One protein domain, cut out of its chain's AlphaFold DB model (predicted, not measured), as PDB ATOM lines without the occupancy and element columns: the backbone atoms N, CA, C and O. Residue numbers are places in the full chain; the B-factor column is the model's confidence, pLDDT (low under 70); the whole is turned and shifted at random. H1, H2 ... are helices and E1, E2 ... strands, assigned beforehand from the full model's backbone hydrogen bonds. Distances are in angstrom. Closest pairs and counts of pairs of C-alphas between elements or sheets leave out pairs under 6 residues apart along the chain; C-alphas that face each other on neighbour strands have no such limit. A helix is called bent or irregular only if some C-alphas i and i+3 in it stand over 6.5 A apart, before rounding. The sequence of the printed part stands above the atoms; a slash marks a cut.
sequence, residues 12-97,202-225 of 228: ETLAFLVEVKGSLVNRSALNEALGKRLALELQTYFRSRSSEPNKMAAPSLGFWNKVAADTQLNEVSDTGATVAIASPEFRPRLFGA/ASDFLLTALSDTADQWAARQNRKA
ATOM      1  N   GLU A  12      29.869 -67.278  13.908       53.41
ATOM      2  CA  GLU A  12      29.907 -65.927  14.477       53.41
ATOM      3  C   GLU A  12      31.155 -65.682  15.336       53.41
ATOM      4  O   GLU A  12      31.729 -64.595  15.286       53.41
ATOM      5  N   THR A  13      31.649 -66.690  16.072       51.12
ATOM      6  CA  THR A  13      32.891 -66.519  16.845       51.12
ATOM      7  C   THR A  13      34.122 -66.506  15.948       51.12
ATOM      8  O   THR A  13      35.086 -65.807  16.243       51.12
ATOM      9  N   LEU A  14      34.100 -67.242  14.833       50.94
ATOM     10  CA  LEU A  14      35.157 -67.174  13.822       50.94
ATOM     11  C   LEU A  14      35.158 -65.822  13.100       50.94
ATOM     12  O   LEU A  14      36.235 -65.278  12.873       50.94
ATOM     13  N   ALA A  15      33.987 -65.248  12.808       56.00
ATOM     14  CA  ALA A  15      33.874 -63.898  12.257       56.00
ATOM     15  C   ALA A  15      34.431 -62.853  13.237       56.00
ATOM     16  O   ALA A  15      35.308 -62.083  12.858       56.00
ATOM     17  N   PHE A  16      34.044 -62.923  14.517       56.22
ATOM     18  CA  PHE A  16      34.576 -62.063  15.577       56.22
ATOM     19  C   PHE A  16      36.088 -62.250  15.789       56.22
ATOM     20  O   PHE A  16      36.815 -61.281  15.966       56.22
ATOM     21  N   LEU A  17      36.615 -63.477  15.739       52.22
ATOM     22  CA  LEU A  17      38.055 -63.729  15.872       52.22
ATOM     23  C   LEU A  17      38.847 -63.251  14.650       52.22
ATOM     24  O   LEU A  17      39.959 -62.757  14.818       52.22
ATOM     25  N   VAL A  18      38.303 -63.359  13.436       57.66
ATOM     26  CA  VAL A  18      38.895 -62.782  12.217       57.66
ATOM     27  C   VAL A  18      38.820 -61.250  12.245       57.66
ATOM     28  O   VAL A  18      39.783 -60.598  11.849       57.66
ATOM     29  N   GLU A  19      37.749 -60.674  12.787       56.50
ATOM     30  CA  GLU A  19      37.528 -59.234  12.987       56.50
ATOM     31  C   GLU A  19      38.471 -58.645  14.047       56.50
ATOM     32  O   GLU A  19      39.165 -57.658  13.792       56.50
ATOM     33  N   VAL A  20      38.596 -59.293  15.209       55.09
ATOM     34  CA  VAL A  20      39.567 -58.945  16.255       55.09
ATOM     35  C   VAL A  20      40.986 -59.109  15.719       55.09
ATOM     36  O   VAL A  20      41.828 -58.239  15.930       55.09
ATOM     37  N   LYS A  21      41.266 -60.169  14.953       52.75
ATOM     38  CA  LYS A  21      42.572 -60.369  14.313       52.75
ATOM     39  C   LYS A  21      42.859 -59.288  13.267       52.75
ATOM     40  O   LYS A  21      43.959 -58.759  13.282       52.75
ATOM     41  N   GLY A  22      41.895 -58.890  12.434       55.19
ATOM     42  CA  GLY A  22      42.029 -57.802  11.455       55.19
ATOM     43  C   GLY A  22      42.215 -56.422  12.098       55.19
ATOM     44  O   GLY A  22      43.057 -55.635  11.667       55.19
ATOM     45  N   SER A  23      41.519 -56.164  13.204       51.91
ATOM     46  CA  SER A  23      41.676 -54.956  14.027       51.91
ATOM     47  C   SER A  23      43.048 -54.904  14.712       51.91
ATOM     48  O   SER A  23      43.653 -53.840  14.836       51.91
ATOM     49  N   LEU A  24      43.592 -56.066  15.087       57.72
ATOM     50  CA  LEU A  24      44.952 -56.226  15.607       57.72
ATOM     51  C   LEU A  24      46.032 -56.266  14.510       57.72
ATOM     52  O   LEU A  24      47.211 -56.230  14.861       57.72
ATOM     53  N   VAL A  25      45.671 -56.339  13.223       61.25
ATOM     54  CA  VAL A  25      46.622 -56.355  12.092       61.25
ATOM     55  C   VAL A  25      47.094 -54.947  11.725       61.25
ATOM     56  O   VAL A  25      48.202 -54.808  11.222       61.25
ATOM     57  N   ASN A  26      46.332 -53.889  12.038       72.88
ATOM     58  CA  ASN A  26      46.750 -52.505  11.779       72.88
ATOM     59  C   ASN A  26      46.914 -51.675  13.062       72.88
ATOM     60  O   ASN A  26      46.356 -50.583  13.211       72.88
ATOM     61  N   ARG A  27      47.696 -52.214  14.006       81.12
ATOM     62  CA  ARG A  27      48.028 -51.534  15.269       81.12
ATOM     63  C   ARG A  27      48.734 -50.210  15.033       81.12
ATOM     64  O   ARG A  27      48.420 -49.254  15.729       81.12
ATOM     65  N   SER A  28      49.611 -50.130  14.033       85.88
ATOM     66  CA  SER A  28      50.246 -48.872  13.641       85.88
ATOM     67  C   SER A  28      49.218 -47.779  13.311       85.88
ATOM     68  O   SER A  28      49.301 -46.689  13.871       85.88
ATOM     69  N   ALA A  29      48.173 -48.063  12.521       87.88
ATOM     70  CA  ALA A  29      47.144 -47.059  12.220       87.88
ATOM     71  C   ALA A  29      46.287 -46.669  13.438       87.88
ATOM     72  O   ALA A  29      45.870 -45.513  13.547       87.88
ATOM     73  N   LEU A  30      46.007 -47.605  14.355       86.69
ATOM     74  CA  LEU A  30      45.356 -47.276  15.627       86.69
ATOM     75  C   LEU A  30      46.262 -46.378  16.481       86.69
ATOM     76  O   LEU A  30      45.828 -45.327  16.949       86.69
ATOM     77  N   ASN A  31      47.530 -46.750  16.637       87.06
ATOM     78  CA  ASN A  31      48.516 -45.999  17.410       87.06
ATOM     79  C   ASN A  31      48.748 -44.605  16.823       87.06
ATOM     80  O   ASN A  31      48.828 -43.635  17.573       87.06
ATOM     81  N   GLU A  32      48.773 -44.467  15.498       90.75
ATOM     82  CA  GLU A  32      48.826 -43.172  14.826       90.75
ATOM     83  C   GLU A  32      47.604 -42.311  15.179       90.75
ATOM     84  O   GLU A  32      47.752 -41.135  15.518       90.75
ATOM     85  N   ALA A  33      46.395 -42.883  15.134       89.25
ATOM     86  CA  ALA A  33      45.167 -42.169  15.481       89.25
ATOM     87  C   ALA A  33      45.167 -41.711  16.950       89.25
ATOM     88  O   ALA A  33      44.865 -40.549  17.234       89.25
ATOM     89  N   LEU A  34      45.570 -42.590  17.870       87.25
ATOM     90  CA  LEU A  34      45.712 -42.281  19.295       87.25
ATOM     91  C   LEU A  34      46.793 -41.221  19.540       87.25
ATOM     92  O   LEU A  34      46.566 -40.263  20.277       87.25
ATOM     93  N   GLY A  35      47.943 -41.332  18.877       88.62
ATOM     94  CA  GLY A  35      49.033 -40.365  18.961       88.62
ATOM     95  C   GLY A  35      48.625 -38.974  18.466       88.62
ATOM     96  O   GLY A  35      48.892 -37.975  19.136       88.62
ATOM     97  N   LYS A  36      47.903 -38.894  17.339       94.19
ATOM     98  CA  LYS A  36      47.330 -37.635  16.829       94.19
ATOM     99  C   LYS A  36      46.324 -37.036  17.809       94.19
ATOM    100  O   LYS A  36      46.362 -35.829  18.050       94.19
ATOM    101  N   ARG A  37      45.451 -37.862  18.398       93.25
ATOM    102  CA  ARG A  37      44.491 -37.415  19.416       93.25
ATOM    103  C   ARG A  37      45.200 -36.856  20.646       93.25
ATOM    104  O   ARG A  37      44.864 -35.758  21.077       93.25
ATOM    105  N   LEU A  38      46.191 -37.575  21.173       91.56
ATOM    106  CA  LEU A  38      46.975 -37.142  22.328       91.56
ATOM    107  C   LEU A  38      47.668 -35.802  22.063       91.56
ATOM    108  O   LEU A  38      47.586 -34.893  22.890       91.56
ATOM    109  N   ALA A  39      48.315 -35.659  20.904       94.25
ATOM    110  CA  ALA A  39      48.951 -34.405  20.515       94.25
ATOM    111  C   ALA A  39      47.934 -33.255  20.472       94.25
ATOM    112  O   ALA A  39      48.192 -32.196  21.037       94.25
ATOM    113  N   LEU A  40      46.755 -33.471  19.878       97.44
ATOM    114  CA  LEU A  40      45.697 -32.461  19.813       97.44
ATOM    115  C   LEU A  40      45.193 -32.041  21.203       97.44
ATOM    116  O   LEU A  40      45.005 -30.846  21.446       97.44
ATOM    117  N   GLU A  41      44.991 -32.990  22.115       95.62
ATOM    118  CA  GLU A  41      44.547 -32.699  23.483       95.62
ATOM    119  C   GLU A  41      45.597 -31.902  24.264       95.62
ATOM    120  O   GLU A  41      45.277 -30.885  24.883       95.62
ATOM    121  N   LEU A  42      46.873 -32.282  24.161       95.62
ATOM    122  CA  LEU A  42      47.972 -31.526  24.768       95.62
ATOM    123  C   LEU A  42      48.078 -30.113  24.188       95.62
ATOM    124  O   LEU A  42      48.170 -29.142  24.936       95.62
ATOM    125  N   GLN A  43      48.005 -29.971  22.863       97.38
ATOM    126  CA  GLN A  43      48.006 -28.664  22.208       97.38
ATOM    127  C   GLN A  43      46.842 -27.786  22.680       97.38
ATOM    128  O   GLN A  43      47.030 -26.601  22.952       97.38
ATOM    129  N   THR A  44      45.642 -28.355  22.781       97.19
ATOM    130  CA  THR A  44      44.439 -27.644  23.239       97.19
ATOM    131  C   THR A  44      44.589 -27.200  24.689       97.19
ATOM    132  O   THR A  44      44.332 -26.038  25.011       97.19
ATOM    133  N   TYR A  45      45.098 -28.084  25.548       96.12
ATOM    134  CA  TYR A  45      45.408 -27.775  26.937       96.12
ATOM    135  C   TYR A  45      46.439 -26.645  27.065       96.12
ATOM    136  O   TYR A  45      46.247 -25.694  27.819       96.12
ATOM    137  N   PHE A  46      47.527 -26.685  26.296       95.88
ATOM    138  CA  PHE A  46      48.524 -25.617  26.329       95.88
ATOM    139  C   PHE A  46      47.968 -24.289  25.796       95.88
ATOM    140  O   PHE A  46      48.203 -23.245  26.399       95.88
ATOM    141  N   ARG A  47      47.157 -24.290  24.735       95.81
ATOM    142  CA  ARG A  47      46.502 -23.056  24.262       95.81
ATOM    143  C   ARG A  47      45.567 -22.462  25.319       95.81
ATOM    144  O   ARG A  47      45.595 -21.249  25.526       95.81
ATOM    145  N   SER A  48      44.803 -23.286  26.042       94.56
ATOM    146  CA  SER A  48      43.914 -22.793  27.106       94.56
ATOM    147  C   SER A  48      44.700 -22.139  28.249       94.56
ATOM    148  O   SER A  48      44.338 -21.052  28.703       94.56
ATOM    149  N   ARG A  49      45.858 -22.701  28.620       92.81
ATOM    150  CA  ARG A  49      46.796 -22.108  29.593       92.81
ATOM    151  C   ARG A  49      47.316 -20.729  29.179       92.81
ATOM    152  O   ARG A  49      47.678 -19.935  30.045       92.81
ATOM    153  N   SER A  50      47.355 -20.416  27.882       89.25
ATOM    154  CA  SER A  50      47.798 -19.101  27.402       89.25
ATOM    155  C   SER A  50      46.816 -17.967  27.717       89.25
ATOM    156  O   SER A  50      47.203 -16.804  27.597       89.25
ATOM    157  N   SER A  51      45.576 -18.282  28.102       85.38
ATOM    158  CA  SER A  51      44.577 -17.286  28.511       85.38
ATOM    159  C   SER A  51      44.755 -16.804  29.956       85.38
ATOM    160  O   SER A  51      44.203 -15.772  30.332       85.38
ATOM    161  N   GLU A  52      45.542 -17.515  30.771       84.00
ATOM    162  CA  GLU A  52      45.755 -17.148  32.170       84.00
ATOM    163  C   GLU A  52      46.630 -15.883  32.288       84.00
ATOM    164  O   GLU A  52      47.726 -15.831  31.713       84.00
ATOM    165  N   PRO A  53      46.210 -14.867  33.066       79.56
ATOM    166  CA  PRO A  53      47.016 -13.674  33.281       79.56
ATOM    167  C   PRO A  53      48.296 -14.017  34.052       79.56
ATOM    168  O   PRO A  53      48.299 -14.823  34.987       79.56
ATOM    169  N   ASN A  54      49.413 -13.379  33.692       82.69
ATOM    170  CA  ASN A  54      50.641 -13.527  34.469       82.69
ATOM    171  C   ASN A  54      50.569 -12.722  35.781       82.69
ATOM    172  O   ASN A  54      49.796 -11.777  35.924       82.69
ATOM    173  N   LYS A  55      51.431 -13.075  36.744       78.75
ATOM    174  CA  LYS A  55      51.459 -12.447  38.080       78.75
ATOM    175  C   LYS A  55      51.744 -10.940  38.069       78.75
ATOM    176  O   LYS A  55      51.483 -10.283  39.066       78.75
ATOM    177  N   MET A  56      52.322 -10.414  36.989       77.44
ATOM    178  CA  MET A  56      52.690  -9.002  36.856       77.44
ATOM    179  C   MET A  56      51.675  -8.203  36.027       77.44
ATOM    180  O   MET A  56      51.939  -7.040  35.740       77.44
ATOM    181  N   ALA A  57      50.565  -8.828  35.602       80.62
ATOM    182  CA  ALA A  57      49.618  -8.282  34.627       80.62
ATOM    183  C   ALA A  57      50.289  -7.738  33.343       80.62
ATOM    184  O   ALA A  57      49.751  -6.877  32.655       80.62
ATOM    185  N   ALA A  58      51.486  -8.232  33.022       79.69
ATOM    186  CA  ALA A  58      52.241  -7.831  31.846       79.69
ATOM    187  C   ALA A  58      51.731  -8.573  30.597       79.69
ATOM    188  O   ALA A  58      51.096  -9.624  30.731       79.69
ATOM    189  N   PRO A  59      52.058  -8.111  29.379       81.88
ATOM    190  CA  PRO A  59      51.766  -8.867  28.168       81.88
ATOM    191  C   PRO A  59      52.345 -10.290  28.224       81.88
ATOM    192  O   PRO A  59      53.462 -10.512  28.703       81.88
ATOM    193  N   SER A  60      51.576 -11.273  27.750       85.25
ATOM    194  CA  SER A  60      52.056 -12.652  27.629       85.25
ATOM    195  C   SER A  60      53.157 -12.734  26.572       85.25
ATOM    196  O   SER A  60      53.007 -12.205  25.476       85.25
ATOM    197  N   LEU A  61      54.238 -13.459  26.872       87.56
ATOM    198  CA  LEU A  61      55.299 -13.766  25.901       87.56
ATOM    199  C   LEU A  61      54.941 -14.953  24.991       87.56
ATOM    200  O   LEU A  61      55.804 -15.486  24.303       87.56
ATOM    201  N   GLY A  62      53.691 -15.430  25.037       91.38
ATOM    202  CA  GLY A  62      53.234 -16.553  24.218       91.38
ATOM    203  C   GLY A  62      53.844 -17.904  24.603       91.38
ATOM    204  O   GLY A  62      53.770 -18.832  23.807       91.38
ATOM    205  N   PHE A  63      54.418 -18.037  25.808       93.56
ATOM    206  CA  PHE A  63      55.089 -19.262  26.272       93.56
ATOM    207  C   PHE A  63      54.251 -20.522  26.017       93.56
ATOM    208  O   PHE A  63      54.720 -21.458  25.381       93.56
ATOM    209  N   TRP A  64      52.994 -20.534  26.461       95.06
ATOM    210  CA  TRP A  64      52.128 -21.703  26.312       95.06
ATOM    211  C   TRP A  64      51.704 -21.965  24.864       95.06
ATOM    212  O   TRP A  64      51.611 -23.120  24.461       95.06
ATOM    213  N   ASN A  65      51.530 -20.915  24.059       95.75
ATOM    214  CA  ASN A  65      51.270 -21.062  22.627       95.75
ATOM    215  C   ASN A  65      52.468 -21.677  21.901       95.75
ATOM    216  O   ASN A  65      52.277 -22.513  21.022       95.75
ATOM    217  N   LYS A  66      53.693 -21.315  22.298       96.06
ATOM    218  CA  LYS A  66      54.908 -21.942  21.780       96.06
ATOM    219  C   LYS A  66      54.984 -23.418  22.175       96.06
ATOM    220  O   LYS A  66      55.154 -24.257  21.304       96.06
ATOM    221  N   VAL A  67      54.766 -23.748  23.451       96.88
ATOM    222  CA  VAL A  67      54.733 -25.152  23.911       96.88
ATOM    223  C   VAL A  67      53.689 -25.960  23.131       96.88
ATOM    224  O   VAL A  67      53.966 -27.089  22.735       96.88
ATOM    225  N   ALA A  68      52.515 -25.380  22.857       97.06
ATOM    226  CA  ALA A  68      51.506 -26.000  22.002       97.06
ATOM    227  C   ALA A  68      52.028 -26.238  20.578       97.06
ATOM    228  O   ALA A  68      51.884 -27.337  20.058       97.06
ATOM    229  N   ALA A  69      52.643 -25.235  19.950       97.00
ATOM    230  CA  ALA A  69      53.197 -25.359  18.602       97.00
ATOM    231  C   ALA A  69      54.309 -26.420  18.512       97.00
ATOM    232  O   ALA A  69      54.362 -27.161  17.537       97.00
ATOM    233  N   ASP A  70      55.126 -26.548  19.559       96.75
ATOM    234  CA  ASP A  70      56.226 -27.515  19.644       96.75
ATOM    235  C   ASP A  70      55.760 -28.928  20.067       96.75
ATOM    236  O   ASP A  70      56.584 -29.827  20.251       96.75
ATOM    237  N   THR A  71      54.452 -29.144  20.258       96.81
ATOM    238  CA  THR A  71      53.884 -30.445  20.645       96.81
ATOM    239  C   THR A  71      53.348 -31.189  19.430       96.81
ATOM    240  O   THR A  71      52.366 -30.761  18.824       96.81
ATOM    241  N   GLN A  72      53.934 -32.339  19.098       94.12
ATOM    242  CA  GLN A  72      53.552 -33.113  17.914       94.12
ATOM    243  C   GLN A  72      53.762 -34.618  18.084       94.12
ATOM    244  O   GLN A  72      54.565 -35.071  18.902       94.12
ATOM    245  N   LEU A  73      53.037 -35.396  17.280       93.19
ATOM    246  CA  LEU A  73      53.315 -36.817  17.099       93.19
ATOM    247  C   LEU A  73      54.714 -36.975  16.491       93.19
ATOM    248  O   LEU A  73      55.003 -36.370  15.464       93.19
ATOM    249  N   ASN A  74      55.570 -37.758  17.144       91.62
ATOM    250  CA  ASN A  74      56.968 -37.939  16.762       91.62
ATOM    251  C   ASN A  74      57.209 -39.302  16.110       91.62
ATOM    252  O   ASN A  74      57.779 -39.384  15.031       91.62
ATOM    253  N   GLU A  75      56.755 -40.374  16.760       88.25
ATOM    254  CA  GLU A  75      56.992 -41.747  16.307       88.25
ATOM    255  C   GLU A  75      55.722 -42.580  16.441       88.25
ATOM    256  O   GLU A  75      54.941 -42.393  17.377       88.25
ATOM    257  N   VAL A  76      55.540 -43.515  15.513       89.38
ATOM    258  CA  VAL A  76      54.471 -44.515  15.530       89.38
ATOM    259  C   VAL A  76      55.081 -45.872  15.217       89.38
ATOM    260  O   VAL A  76      55.880 -46.007  14.292       89.38
ATOM    261  N   SER A  77      54.687 -46.877  15.982       82.62
ATOM    262  CA  SER A  77      55.039 -48.274  15.776       82.62
ATOM    263  C   SER A  77      53.819 -49.160  16.024       82.62
ATOM    264  O   SER A  77      52.771 -48.705  16.483       82.62
ATOM    265  N   ASP A  78      53.960 -50.465  15.800       76.94
ATOM    266  CA  ASP A  78      52.928 -51.437  16.182       76.94
ATOM    267  C   ASP A  78      52.755 -51.575  17.702       76.94
ATOM    268  O   ASP A  78      51.742 -52.102  18.169       76.94
ATOM    269  N   THR A  79      53.733 -51.112  18.486       79.12
ATOM    270  CA  THR A  79      53.718 -51.190  19.953       79.12
ATOM    271  C   THR A  79      53.220 -49.915  20.623       79.12
ATOM    272  O   THR A  79      52.821 -49.979  21.785       79.12
ATOM    273  N   GLY A  80      53.202 -48.776  19.925       81.12
ATOM    274  CA  GLY A  80      52.650 -47.535  20.457       81.12
ATOM    275  C   GLY A  80      52.913 -46.311  19.585       81.12
ATOM    276  O   GLY A  80      53.347 -46.410  18.440       81.12
ATOM    277  N   ALA A  81      52.644 -45.140  20.150       83.44
ATOM    278  CA  ALA A  81      52.955 -43.852  19.551       83.44
ATOM    279  C   ALA A  81      53.574 -42.915  20.592       83.44
ATOM    280  O   ALA A  81      53.167 -42.905  21.755       83.44
ATOM    281  N   THR A  82      54.533 -42.102  20.159       88.44
ATOM    282  CA  THR A  82      55.249 -41.140  20.998       88.44
ATOM    283  C   THR A  82      54.884 -39.728  20.573       88.44
ATOM    284  O   THR A  82      55.122 -39.339  19.430       88.44
ATOM    285  N   VAL A  83      54.360 -38.932  21.503       91.31
ATOM    286  CA  VAL A  83      54.150 -37.491  21.315       91.31
ATOM    287  C   VAL A  83      55.282 -36.737  21.999       91.31
ATOM    288  O   VAL A  83      55.527 -36.919  23.192       91.31
ATOM    289  N   ALA A  84      55.978 -35.893  21.243       93.81
ATOM    290  CA  ALA A  84      57.069 -35.071  21.742       93.81
ATOM    291  C   ALA A  84      56.583 -33.649  22.039       93.81
ATOM    292  O   ALA A  84      55.832 -33.066  21.261       93.81
ATOM    293  N   ILE A  85      57.061 -33.083  23.150       96.38
ATOM    294  CA  ILE A  85      56.960 -31.652  23.464       96.38
ATOM    295  C   ILE A  85      58.360 -31.064  23.271       96.38
ATOM    296  O   ILE A  85      59.194 -31.107  24.180       96.38
ATOM    297  N   ALA A  86      58.644 -30.545  22.079       94.12
ATOM    298  CA  ALA A  86      59.974 -30.102  21.650       94.12
ATOM    299  C   ALA A  86      60.351 -28.692  22.158       94.12
ATOM    300  O   ALA A  86      61.019 -27.931  21.467       94.12
ATOM    301  N   SER A  87      59.953 -28.352  23.388       94.31
ATOM    302  CA  SER A  87      60.154 -27.035  24.004       94.31
ATOM    303  C   SER A  87      61.029 -27.158  25.265       94.31
ATOM    304  O   SER A  87      60.503 -27.418  26.354       94.31
ATOM    305  N   PRO A  88      62.363 -26.970  25.185       94.00
ATOM    306  CA  PRO A  88      63.274 -27.128  26.326       94.00
ATOM    307  C   PRO A  88      62.905 -26.283  27.555       94.00
ATOM    308  O   PRO A  88      63.047 -26.737  28.693       94.00
ATOM    309  N   GLU A  89      62.376 -25.079  27.345       92.25
ATOM    310  CA  GLU A  89      61.904 -24.160  28.383       92.25
ATOM    311  C   GLU A  89      60.680 -24.666  29.163       92.25
ATOM    312  O   GLU A  89      60.350 -24.115  30.215       92.25
ATOM    313  N   PHE A  90      60.018 -25.725  28.689       95.12
ATOM    314  CA  PHE A  90      58.928 -26.383  29.402       95.12
ATOM    315  C   PHE A  90      59.445 -27.315  30.507       95.12
ATOM    316  O   PHE A  90      58.778 -27.494  31.527       95.12
ATOM    317  N   ARG A  91      60.672 -27.851  30.386       94.19
ATOM    318  CA  ARG A  91      61.250 -28.792  31.369       94.19
ATOM    319  C   ARG A  91      61.225 -28.271  32.815       94.19
ATOM    320  O   ARG A  91      60.815 -29.037  33.688       94.19
ATOM    321  N   PRO A  92      61.594 -27.005  33.110       95.38
ATOM    322  CA  PRO A  92      61.479 -26.450  34.459       95.38
ATOM    323  C   PRO A  92      60.064 -26.482  35.039       95.38
ATOM    324  O   PRO A  92      59.921 -26.604  36.251       95.38
ATOM    325  N   ARG A  93      59.014 -26.385  34.212       94.06
ATOM    326  CA  ARG A  93      57.624 -26.502  34.681       94.06
ATOM    327  C   ARG A  93      57.301 -27.936  35.082       94.06
ATOM    328  O   ARG A  93      56.636 -28.142  36.089       94.06
ATOM    329  N   LEU A  94      57.800 -28.912  34.330       93.94
ATOM    330  CA  LEU A  94      57.501 -30.322  34.555       93.94
ATOM    331  C   LEU A  94      58.246 -30.918  35.760       93.94
ATOM    332  O   LEU A  94      57.670 -31.695  36.522       93.94
ATOM    333  N   PHE A  95      59.515 -30.552  35.947       94.38
ATOM    334  CA  PHE A  95      60.383 -31.167  36.962       94.38
ATOM    335  C   PHE A  95      60.788 -30.219  38.093       94.38
ATOM    336  O   PHE A  95      61.316 -30.665  39.109       94.38
ATOM    337  N   GLY A  96      60.535 -28.919  37.942       95.38
ATOM    338  CA  GLY A  96      61.229 -27.898  38.716       95.38
ATOM    339  C   GLY A  96      62.656 -27.687  38.204       95.38
ATOM    340  O   GLY A  96      63.242 -28.544  37.541       95.38
ATOM    341  N   ALA A  97      63.228 -26.516  38.478       95.25
ATOM    342  CA  ALA A  97      64.623 -26.231  38.151       95.25
ATOM    343  C   ALA A  97      65.182 -25.070  38.975       95.25
ATOM    344  O   ALA A  97      64.450 -24.186  39.419       95.25
ATOM    345  N   ALA A 202      45.349 -33.715  33.580       90.12
ATOM    346  CA  ALA A 202      45.145 -34.928  34.362       90.12
ATOM    347  C   ALA A 202      45.139 -36.165  33.449       90.12
ATOM    348  O   ALA A 202      44.558 -36.137  32.363       90.12
ATOM    349  N   SER A 203      45.757 -37.255  33.905       83.81
ATOM    350  CA  SER A 203      45.850 -38.495  33.126       83.81
ATOM    351  C   SER A 203      44.475 -39.047  32.751       83.81
ATOM    352  O   SER A 203      44.290 -39.463  31.614       83.81
ATOM    353  N   ASP A 204      43.495 -38.981  33.654       83.38
ATOM    354  CA  ASP A 204      42.145 -39.518  33.425       83.38
ATOM    355  C   ASP A 204      41.424 -38.815  32.267       83.38
ATOM    356  O   ASP A 204      40.735 -39.453  31.471       83.38
ATOM    357  N   PHE A 205      41.644 -37.505  32.124       85.69
ATOM    358  CA  PHE A 205      41.125 -36.733  30.997       85.69
ATOM    359  C   PHE A 205      41.708 -37.234  29.667       85.69
ATOM    360  O   PHE A 205      40.969 -37.462  28.710       85.69
ATOM    361  N   LEU A 206      43.025 -37.463  29.620       85.00
ATOM    362  CA  LEU A 206      43.687 -37.993  28.426       85.00
ATOM    363  C   LEU A 206      43.236 -39.424  28.116       85.00
ATOM    364  O   LEU A 206      42.953 -39.734  26.963       85.00
ATOM    365  N   LEU A 207      43.142 -40.286  29.130       81.00
ATOM    366  CA  LEU A 207      42.721 -41.678  28.965       81.00
ATOM    367  C   LEU A 207      41.299 -41.777  28.413       81.00
ATOM    368  O   LEU A 207      41.066 -42.562  27.498       81.00
ATOM    369  N   THR A 208      40.385 -40.939  28.902       83.31
ATOM    370  CA  THR A 208      39.008 -40.869  28.390       83.31
ATOM    371  C   THR A 208      39.001 -40.495  26.905       83.31
ATOM    372  O   THR A 208      38.470 -41.232  26.080       83.31
ATOM    373  N   ALA A 209      39.695 -39.413  26.533       80.94
ATOM    374  CA  ALA A 209      39.759 -38.953  25.144       80.94
ATOM    375  C   ALA A 209      40.396 -39.977  24.183       80.94
ATOM    376  O   ALA A 209      40.046 -40.022  22.996       80.94
ATOM    377  N   LEU A 210      41.351 -40.772  24.676       83.62
ATOM    378  CA  LEU A 210      41.993 -41.846  23.922       83.62
ATOM    379  C   LEU A 210      41.092 -43.075  23.789       83.62
ATOM    380  O   LEU A 210      41.032 -43.637  22.697       83.62
ATOM    381  N   SER A 211      40.359 -43.449  24.842       82.06
ATOM    382  CA  SER A 211      39.372 -44.535  24.793       82.06
ATOM    383  C   SER A 211      38.296 -44.247  23.750       82.06
ATOM    384  O   SER A 211      38.105 -45.045  22.837       82.06
ATOM    385  N   ASP A 212      37.706 -43.046  23.781       84.00
ATOM    386  CA  ASP A 212      36.689 -42.632  22.806       84.00
ATOM    387  C   ASP A 212      37.211 -42.716  21.364       84.00
ATOM    388  O   ASP A 212      36.493 -43.068  20.425       84.00
ATOM    389  N   THR A 213      38.488 -42.386  21.169       85.81
ATOM    390  CA  THR A 213      39.130 -42.441  19.852       85.81
ATOM    391  C   THR A 213      39.360 -43.880  19.402       85.81
ATOM    392  O   THR A 213      39.167 -44.177  18.221       85.81
ATOM    393  N   ALA A 214      39.749 -44.771  20.316       83.31
ATOM    394  CA  ALA A 214      39.894 -46.194  20.032       83.31
ATOM    395  C   ALA A 214      38.549 -46.813  19.621       83.31
ATOM    396  O   ALA A 214      38.480 -47.489  18.593       83.31
ATOM    397  N   ASP A 215      37.473 -46.495  20.342       84.12
ATOM    398  CA  ASP A 215      36.124 -46.988  20.050       84.12
ATOM    399  C   ASP A 215      35.623 -46.487  18.689       84.12
ATOM    400  O   ASP A 215      35.122 -47.257  17.863       84.12
ATOM    401  N   GLN A 216      35.831 -45.200  18.388       87.75
ATOM    402  CA  GLN A 216      35.510 -44.633  17.076       87.75
ATOM    403  C   GLN A 216      36.324 -45.268  15.947       87.75
ATOM    404  O   GLN A 216      35.813 -45.441  14.837       87.75
ATOM    405  N   TRP A 217      37.594 -45.586  16.198       87.19
ATOM    406  CA  TRP A 217      38.441 -46.256  15.221       87.19
ATOM    407  C   TRP A 217      37.932 -47.672  14.943       87.19
ATOM    408  O   TRP A 217      37.745 -48.015  13.775       87.19
ATOM    409  N   ALA A 218      37.615 -48.442  15.988       83.81
ATOM    410  CA  ALA A 218      37.053 -49.786  15.869       83.81
ATOM    411  C   ALA A 218      35.729 -49.771  15.086       83.81
ATOM    412  O   ALA A 218      35.579 -50.481  14.091       83.81
ATOM    413  N   ALA A 219      34.815 -48.856  15.425       84.00
ATOM    414  CA  ALA A 219      33.544 -48.699  14.718       84.00
ATOM    415  C   ALA A 219      33.717 -48.378  13.217       84.00
ATOM    416  O   ALA A 219      32.901 -48.792  12.388       84.00
ATOM    417  N   ARG A 220      34.774 -47.647  12.833       85.25
ATOM    418  CA  ARG A 220      35.078 -47.345  11.421       85.25
ATOM    419  C   ARG A 220      35.624 -48.547  10.661       85.25
ATOM    420  O   ARG A 220      35.329 -48.657   9.473       85.25
ATOM    421  N   GLN A 221      36.404 -49.412  11.309       81.00
ATOM    422  CA  GLN A 221      36.872 -50.647  10.675       81.00
ATOM    423  C   GLN A 221      35.691 -51.575  10.381       81.00
ATOM    424  O   GLN A 221      35.566 -52.064   9.261       81.00
ATOM    425  N   ASN A 222      34.752 -51.686  11.322       72.19
ATOM    426  CA  ASN A 222      33.575 -52.545  11.177       72.19
ATOM    427  C   ASN A 222      32.644 -52.096  10.041       72.19
ATOM    428  O   ASN A 222      32.060 -52.927   9.356       72.19
ATOM    429  N   ARG A 223      32.554 -50.788   9.761       70.88
ATOM    430  CA  ARG A 223      31.785 -50.262   8.613       70.88
ATOM    431  C   ARG A 223      32.422 -50.531   7.247       70.88
ATOM    432  O   ARG A 223      31.743 -50.380   6.238       70.88
ATOM    433  N   LYS A 224      33.720 -50.846   7.192       62.09
ATOM    434  CA  LYS A 224      34.448 -51.109   5.938       62.09
ATOM    435  C   LYS A 224      34.476 -52.588   5.552       62.09
ATOM    436  O   LYS A 224      34.912 -52.888   4.443       62.09
ATOM    437  N   ALA A 225      34.027 -53.489   6.424       55.50
ATOM    438  CA  ALA A 225      33.837 -54.886   6.064       55.50
ATOM    439  C   ALA A 225      32.631 -54.990   5.106       55.50
ATOM    440  O   ALA A 225      31.527 -54.597   5.494       55.50
TER     441      ALA A 225
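Overview. This is residues 12 to 97 and 202 to 225 of the 228 residues of an uncharacterized protein of Verrucomicrobia bacterium (UniProt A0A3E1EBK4). A long helix, H2, makes the core of a rod, with the two-strand hairpin E1 E2 packed along one side and helix H5 crossing it on the other. H3 folds back beside the later residues of H2; H1 lengthens the rod at one end and the free loop 53 to 59 at the other, while residues 91 to 97, partly in H4, stick out sideways. The 110 printed residues include five named helices and two named strands, in the order H1 H2 H3 E1 E2 H4 H5, mostly helix. The whole is loose, with a radius of gyration of the C-alphas of 18.4 A and spans of 65 by 21 by 21 A.

Arrangement. H1, residues 12 to 23, and H2, residues 27 to 49, meet only through their link. H3, residues 63 to 69, forms a helical hairpin with H2, touching its residues 42 to 49 alone at a shallow tilt of 23 degrees, opposite ways; the closest C-alphas, of Gln 43 and Ala 68, are 4.4 A apart. E1, residues 71 to 76, and E2, residues 81 to 85, are an antiparallel hairpin, with N 74 and O 82 within hydrogen-bond range at 2.8 A. The closest C-alphas of H2 and E1 are those of Ala 39 and Gln 72, 5.4 A apart. H4, residues 88 to 95, is only just irregular, with C-alphas 89 and 92 6.51 A apart. H5, residues 203 to 222, touches H2 at a steep tilt of 39 degrees, opposite ways, closest at C-alphas Leu 34 and Leu 210, 6.0 A. Every O i to N i+4 pair is within hydrogen-bond range in H1, H2, H3 and H5, and 2 of 4 in H4.

Along the chain. H1 begins at C-alpha 12 (29.907, -65.927, 14.477). H2 is 32.8 A long, and H5, 28.8 A, ends at C-alpha 222 (33.575, -52.545, 11.177).

Size, cuts and confidence. Residues 98 to 201 are not printed, a gap of 21.7 A between C-alphas 97 and 202. The link H2 to H3 is long. Residues 12 to 25 and 224 to 225 have pLDDT under 70.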